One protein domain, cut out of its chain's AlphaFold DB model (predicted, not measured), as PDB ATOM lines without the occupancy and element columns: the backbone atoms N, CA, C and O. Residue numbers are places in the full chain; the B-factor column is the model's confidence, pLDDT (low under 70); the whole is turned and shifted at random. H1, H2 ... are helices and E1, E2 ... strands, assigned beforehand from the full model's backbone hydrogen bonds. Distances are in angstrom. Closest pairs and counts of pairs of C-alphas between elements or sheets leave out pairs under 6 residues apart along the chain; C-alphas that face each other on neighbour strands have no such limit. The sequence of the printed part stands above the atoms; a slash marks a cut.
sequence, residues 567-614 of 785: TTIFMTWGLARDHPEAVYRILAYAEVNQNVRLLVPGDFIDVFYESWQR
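AT A GLANCE: This is residues 567 to 614 of the 785 residues of an uncharacterized protein of Ascobolus immersus RN42 (UniProt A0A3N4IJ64). A ribbon of two parallel strands, E1 beside E2, has the long helix H2 packed on it, mostly by E2; short H1 makes a corner with H2, and H3 packs on H1 at the far end of the length. The 48 printed residues include, in order, E1, H1, H2, E2, H3, mixed helices and strands. E1, H1 H2, E2 form a strand-helix-strand unit, parallel strands joined through helices, with a right-handed crossover. It is only just compact, close to loose: radius of gyration of the C-alphas 11.3 A, spans 35 by 21 by 13 A.

IN THESE COORDINATES: Find E1, residues 567 to 570, from C-alpha 567 at (-18.865, 55.701, -62.430), and E2, residues 596 to 599; each is 9.7 A long. H2, residues 580 to 592, runs 18.7 A; H1, 573 to 578, 8.6 A; H3, 606 to 614, 12.1 A, to C-alpha 614 at (5.991, 55.194, -84.107).

HOW THE PARTS SIT: Between E1 and E2, at 23 degrees, N 569 and O 597 are 2.8 A apart, within hydrogen-bond range. The closest C-alphas of H2 and E2, Ala 590 and Val 596, are 5.2 A apart. H1 and H2 touch only at the corner, H2 with residues 582 to 583 alone: C-alphas 576 and 583, the closest, 6.0 A. H1 and H3 touch, closest C-alphas 577 and 608, 7.0 A. H2 and H3 are apart. In H1, H2 and H3 every O i to N i+4 pair is within hydrogen-bond range.

THE WHOLE: The farthest C-alphas, Asn 595 and Arg 614, are 36.0 A apart. The printed part has no cut and no long link; residues 604 to 614 have pLDDT under 70.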
ATOM      1  N   THR A 567     -19.849  56.658 -61.909       79.88
ATOM      2  CA  THR A 567     -18.865  55.701 -62.430       79.88
ATOM      3  C   THR A 567     -17.726  56.470 -63.084       79.88
ATOM      4  O   THR A 567     -17.937  57.158 -64.081       79.88
ATOM      5  N   THR A 568     -16.509  56.328 -62.562       81.25
ATOM      6  CA  THR A 568     -15.314  56.916 -63.176       81.25
ATOM      7  C   THR A 568     -14.655  55.904 -64.109       81.25
ATOM      8  O   THR A 568     -14.146  54.880 -63.653       81.25
ATOM      9  N   ILE A 569     -14.647  56.182 -65.413       82.44
ATOM     10  CA  ILE A 569     -13.973  55.361 -66.427       82.44
ATOM     11  C   ILE A 569     -12.596  55.970 -66.696       82.44
ATOM     12  O   ILE A 569     -12.504  57.051 -67.266       82.44
ATOM     13  N   PHE A 570     -11.522  55.275 -66.316       83.62
ATOM     14  CA  PHE A 570     -10.158  55.658 -66.688       83.62
ATOM     15  C   PHE A 570      -9.783  55.046 -68.043       83.62
ATOM     16  O   PHE A 570      -9.770  53.821 -68.193       83.62
ATOM     17  N   MET A 571      -9.479  55.885 -69.034       81.31
ATOM     18  CA  MET A 571      -9.097  55.427 -70.370       81.31
ATOM     19  C   MET A 571      -7.590  55.175 -70.447       81.31
ATOM     20  O   MET A 571      -6.786  56.092 -70.310       81.31
ATOM     21  N   THR A 572      -7.192  53.924 -70.692       80.75
ATOM     22  CA  THR A 572      -5.772  53.577 -70.826       80.75
ATOM     23  C   THR A 572      -5.260  53.751 -72.251       80.75
ATOM     24  O   THR A 572      -5.956  53.502 -73.239       80.75
ATOM     25  N   TRP A 573      -3.973  54.073 -72.339       77.06
ATOM     26  CA  TRP A 573      -3.187  54.143 -73.565       77.06
ATOM     27  C   TRP A 573      -3.354  52.950 -74.514       77.06
ATOM     28  O   TRP A 573      -3.579  53.125 -75.711       77.06
ATOM     29  N   GLY A 574      -3.262  51.728 -73.978       78.50
ATOM     30  CA  GLY A 574      -3.409  50.503 -74.767       78.50
ATOM     31  C   GLY A 574      -4.813  50.350 -75.349       78.50
ATOM     32  O   GLY A 574      -4.951  50.059 -76.533       78.50
ATOM     33  N   LEU A 575      -5.849  50.627 -74.546       79.88
ATOM     34  CA  LEU A 575      -7.241  50.561 -74.993       79.88
ATOM     35  C   LEU A 575      -7.493  51.515 -76.168       79.88
ATOM     36  O   LEU A 575      -8.106  51.119 -77.152       79.88
ATOM     37  N   ALA A 576      -6.981  52.744 -76.103       76.56
ATOM     38  CA  ALA A 576      -7.188  53.724 -77.165       76.56
ATOM     39  C   ALA A 576      -6.410  53.424 -78.451       76.56
ATOM     40  O   ALA A 576      -6.934  53.604 -79.549       76.56
ATOM     41  N   ARG A 577      -5.169  52.943 -78.321       73.44
ATOM     42  CA  ARG A 577      -4.303  52.605 -79.459       73.44
ATOM     43  C   ARG A 577      -4.766  51.356 -80.211       73.44
ATOM     44  O   ARG A 577      -4.581  51.280 -81.426       73.44
ATOM     45  N   ASP A 578      -5.285  50.364 -79.490       79.88
ATOM     46  CA  ASP A 578      -5.560  49.034 -80.042       79.88
ATOM     47  C   ASP A 578      -7.070  48.728 -80.179       79.88
ATOM     48  O   ASP A 578      -7.421  47.832 -80.942       79.88
ATOM     49  N   HIS A 579      -7.952  49.512 -79.533       81.00
ATOM     50  CA  HIS A 579      -9.424  49.436 -79.633       81.00
ATOM     51  C   HIS A 579     -10.100  50.828 -79.762       81.00
ATOM     52  O   HIS A 579     -10.909  51.223 -78.908       81.00
ATOM     53  N   PRO A 580      -9.816  51.611 -80.822       72.44
ATOM     54  CA  PRO A 580     -10.420  52.935 -81.030       72.44
ATOM     55  C   PRO A 580     -11.960  52.892 -81.125       72.44
ATOM     56  O   PRO A 580     -12.649  53.822 -80.703       72.44
ATOM     57  N   GLU A 581     -12.537  51.792 -81.613       77.62
ATOM     58  CA  GLU A 581     -13.984  51.556 -81.631       77.62
ATOM     59  C   GLU A 581     -14.593  51.353 -80.232       77.62
ATOM     60  O   GLU A 581     -15.778  51.633 -80.035       77.62
ATOM     61  N   ALA A 582     -13.804  50.904 -79.249       77.88
ATOM     62  CA  ALA A 582     -14.226  50.837 -77.852       77.88
ATOM     63  C   ALA A 582     -14.197  52.226 -77.198       77.88
ATOM     64  O   ALA A 582     -15.153  52.589 -76.513       77.88
ATOM     65  N   VAL A 583     -13.169  53.038 -77.483       77.50
ATOM     66  CA  VAL A 583     -13.099  54.452 -77.061       77.50
ATOM     67  C   VAL A 583     -14.326  55.230 -77.528       77.50
ATOM     68  O   VAL A 583     -14.950  55.923 -76.729       77.50
ATOM     69  N   TYR A 584     -14.743  55.043 -78.779       74.75
ATOM     70  CA  TYR A 584     -15.975  55.635 -79.300       74.75
ATOM     71  C   TYR A 584     -17.227  55.284 -78.499       74.75
ATOM     72  O   TYR A 584     -18.047  56.155 -78.209       74.75
ATOM     73  N   ARG A 585     -17.382  54.005 -78.146       83.12
ATOM     74  CA  ARG A 585     -18.531  53.523 -77.368       83.12
ATOM     75  C   ARG A 585     -18.498  54.066 -75.943       83.12
ATOM     76  O   ARG A 585     -19.548  54.415 -75.422       83.12
ATOM     77  N   ILE A 586     -17.312  54.190 -75.347       81.19
ATOM     78  CA  ILE A 586     -17.103  54.798 -74.027       81.19
ATOM     79  C   ILE A 586     -17.450  56.295 -74.048       81.19
ATOM     80  O   ILE A 586     -18.183  56.750 -73.174       81.19
ATOM     81  N   LEU A 587     -16.998  57.042 -75.062       80.00
ATOM     82  CA  LEU A 587     -17.317  58.465 -75.234       80.00
ATOM     83  C   LEU A 587     -18.826  58.693 -75.408       80.00
ATOM     84  O   LEU A 587     -19.402  59.521 -74.708       80.00
ATOM     85  N   ALA A 588     -19.481  57.929 -76.288       81.75
ATOM     86  CA  ALA A 588     -20.930  58.010 -76.490       81.75
ATOM     87  C   ALA A 588     -21.729  57.551 -75.253       81.75
ATOM     88  O   ALA A 588     -22.795  58.087 -74.959       81.75
ATOM     89  N   TYR A 589     -21.217  56.576 -74.495       84.12
ATOM     90  CA  TYR A 589     -21.826  56.144 -73.239       84.12
ATOM     91  C   TYR A 589     -21.732  57.230 -72.159       84.12
ATOM     92  O   TYR A 589     -22.736  57.503 -71.503       84.12
ATOM     93  N   ALA A 590     -20.578  57.889 -72.008       82.44
ATOM     94  CA  ALA A 590     -20.399  58.992 -71.062       82.44
ATOM     95  C   ALA A 590     -21.258  60.220 -71.424       82.44
ATOM     96  O   ALA A 590     -21.916  60.785 -70.560       82.44
ATOM     97  N   GLU A 591     -21.337  60.571 -72.711       79.25
ATOM     98  CA  GLU A 591     -22.192  61.647 -73.238       79.25
ATOM     99  C   GLU A 591     -23.687  61.452 -72.917       79.25
ATOM    100  O   GLU A 591     -24.396  62.418 -72.644       79.25
ATOM    101  N   VAL A 592     -24.169  60.203 -72.914       84.44
ATOM    102  CA  VAL A 592     -25.567  59.865 -72.583       84.44
ATOM    103  C   VAL A 592     -25.802  59.724 -71.072       84.44
ATOM    104  O   VAL A 592     -26.919  59.937 -70.602       84.44
ATOM    105  N   ASN A 593     -24.779  59.371 -70.288       80.19
ATOM    106  CA  ASN A 593     -24.912  59.069 -68.863       80.19
ATOM    107  C   ASN A 593     -24.205  60.133 -68.015       80.19
ATOM    108  O   ASN A 593     -23.035  59.985 -67.685       80.19
ATOM    109  N   GLN A 594     -24.944  61.154 -67.573       78.00
ATOM    110  CA  GLN A 594     -24.430  62.281 -66.767       78.00
ATOM    111  C   GLN A 594     -23.682  61.868 -65.478       78.00
ATOM    112  O   GLN A 594     -22.838  62.608 -64.981       78.00
ATOM    113  N   ASN A 595     -23.946  60.664 -64.962       78.88
ATOM    114  CA  ASN A 595     -23.265  60.096 -63.795       78.88
ATOM    115  C   ASN A 595     -21.909  59.431 -64.136       78.88
ATOM    116  O   ASN A 595     -21.224  58.927 -63.246       78.88
ATOM    117  N   VAL A 596     -21.504  59.386 -65.407       81.19
ATOM    118  CA  VAL A 596     -20.255  58.766 -65.861       81.19
ATOM    119  C   VAL A 596     -19.201  59.844 -66.085       81.19
ATOM    120  O   VAL A 596     -19.331  60.680 -66.975       81.19
ATOM    121  N   ARG A 597     -18.122  59.803 -65.301       80.19
ATOM    122  CA  ARG A 597     -16.962  60.685 -65.480       80.19
ATOM    123  C   ARG A 597     -15.885  59.947 -66.259       80.19
ATOM    124  O   ARG A 597     -15.490  58.846 -65.880       80.19
ATOM    125  N   LEU A 598     -15.392  60.551 -67.333       81.06
ATOM    126  CA  LEU A 598     -14.265  60.022 -68.089       81.06
ATOM    127  C   LEU A 598     -12.974  60.657 -67.563       81.06
ATOM    128  O   LEU A 598     -12.836  61.876 -67.601       81.06
ATOM    129  N   LEU A 599     -12.038  59.841 -67.077       79.50
ATOM    130  CA  LEU A 599     -10.675  60.282 -66.795       79.50
ATOM    131  C   LEU A 599      -9.767  59.895 -67.956       79.50
ATOM    132  O   LEU A 599      -9.660  58.725 -68.337       79.50
ATOM    133  N   VAL A 600      -9.105  60.915 -68.482       75.31
ATOM    134  CA  VAL A 600      -8.171  60.871 -69.598       75.31
ATOM    135  C   VAL A 600      -6.893  61.565 -69.105       75.31
ATOM    136  O   VAL A 600      -7.014  62.638 -68.513       75.31
ATOM    137  N   PRO A 601      -5.696  60.971 -69.258       74.62
ATOM    138  CA  PRO A 601      -4.438  61.626 -68.886       74.62
ATOM    139  C   PRO A 601      -4.250  63.000 -69.559       74.62
ATOM    140  O   PRO A 601      -4.695  63.198 -70.688       74.62
ATOM    141  N   GLY A 602      -3.570  63.945 -68.902       71.12
ATOM    142  CA  GLY A 602      -3.307  65.274 -69.483       71.12
ATOM    143  C   GLY A 602      -2.452  65.208 -70.757       71.12
ATOM    144  O   GLY A 602      -2.701  65.927 -71.719       71.12
ATOM    145  N   ASP A 603      -1.522  64.252 -70.807       71.75
ATOM    146  CA  ASP A 603      -0.661  63.931 -71.948       71.75
ATOM    147  C   ASP A 603      -1.353  63.075 -73.033       71.75
ATOM    148  O   ASP A 603      -0.699  62.656 -73.989       71.75
ATOM    149  N   PHE A 604      -2.665  62.794 -72.915       67.94
ATOM    150  CA  PHE A 604      -3.341  61.748 -73.698       67.94
ATOM    151  C   PHE A 604      -3.321  61.945 -75.221       67.94
ATOM    152  O   PHE A 604      -3.356  60.974 -75.974       67.94
ATOM    153  N   ILE A 605      -3.267  63.187 -75.701       65.75
ATOM    154  CA  ILE A 605      -3.178  63.454 -77.143       65.75
ATOM    155  C   ILE A 605      -1.741  63.226 -77.632       65.75
ATOM    156  O   ILE A 605      -1.540  62.602 -78.677       65.75
ATOM    157  N   ASP A 606      -0.741  63.633 -76.852       66.25
ATOM    158  CA  ASP A 606       0.660  63.654 -77.273       66.25
ATOM    159  C   ASP A 606       1.269  62.254 -77.344       66.25
ATOM    160  O   ASP A 606       1.785  61.866 -78.392       66.25
ATOM    161  N   VAL A 607       1.139  61.423 -76.299       62.97
ATOM    162  CA  VAL A 607       1.668  60.042 -76.373       62.97
ATOM    163  C   VAL A 607       0.791  59.134 -77.252       62.97
ATOM    164  O   VAL A 607       1.262  58.084 -77.700       62.97
ATOM    165  N   PHE A 608      -0.445  59.537 -77.597       63.91
ATOM    166  CA  PHE A 608      -1.238  58.865 -78.640       63.91
ATOM    167  C   PHE A 608      -0.618  59.161 -79.997       63.91
ATOM    168  O   PHE A 608      -0.370  58.238 -80.773       63.91
ATOM    169  N   TYR A 609      -0.317  60.434 -80.249       64.38
ATOM    170  CA  TYR A 609       0.306  60.904 -81.473       64.38
ATOM    171  C   TYR A 609       1.721  60.333 -81.642       64.38
ATOM    172  O   TYR A 609       2.000  59.761 -82.692       64.38
ATOM    173  N   GLU A 610       2.569  60.325 -80.603       65.62
ATOM    174  CA  GLU A 610       3.863  59.621 -80.628       65.62
ATOM    175  C   GLU A 610       3.695  58.119 -80.894       65.62
ATOM    176  O   GLU A 610       4.413  57.540 -81.711       65.62
ATOM    177  N   SER A 611       2.764  57.454 -80.198       59.75
ATOM    178  CA  SER A 611       2.540  56.011 -80.361       59.75
ATOM    179  C   SER A 611       2.034  55.673 -81.758       59.75
ATOM    180  O   SER A 611       2.419  54.643 -82.311       59.75
ATOM    181  N   TRP A 612       1.189  56.531 -82.332       62.78
ATOM    182  CA  TRP A 612       0.693  56.418 -83.696       62.78
ATOM    183  C   TRP A 612       1.813  56.671 -84.701       62.78
ATOM    184  O   TRP A 612       2.045  55.802 -85.534       62.78
ATOM    185  N   GLN A 613       2.578  57.760 -84.563       63.38
ATOM    186  CA  GLN A 613       3.741  58.068 -85.402       63.38
ATOM    187  C   GLN A 613       4.792  56.954 -85.373       63.38
ATOM    188  O   GLN A 613       5.327  56.591 -86.417       63.38
ATOM    189  N   ARG A 614       5.078  56.350 -84.211       60.75
ATOM    190  CA  ARG A 614       5.991  55.194 -84.107       60.75
ATOM    191  C   ARG A 614       5.416  53.938 -84.774       60.75
ATOM    192  O   ARG A 614       6.175  53.173 -85.357       60.75
TER     193      ARG A 614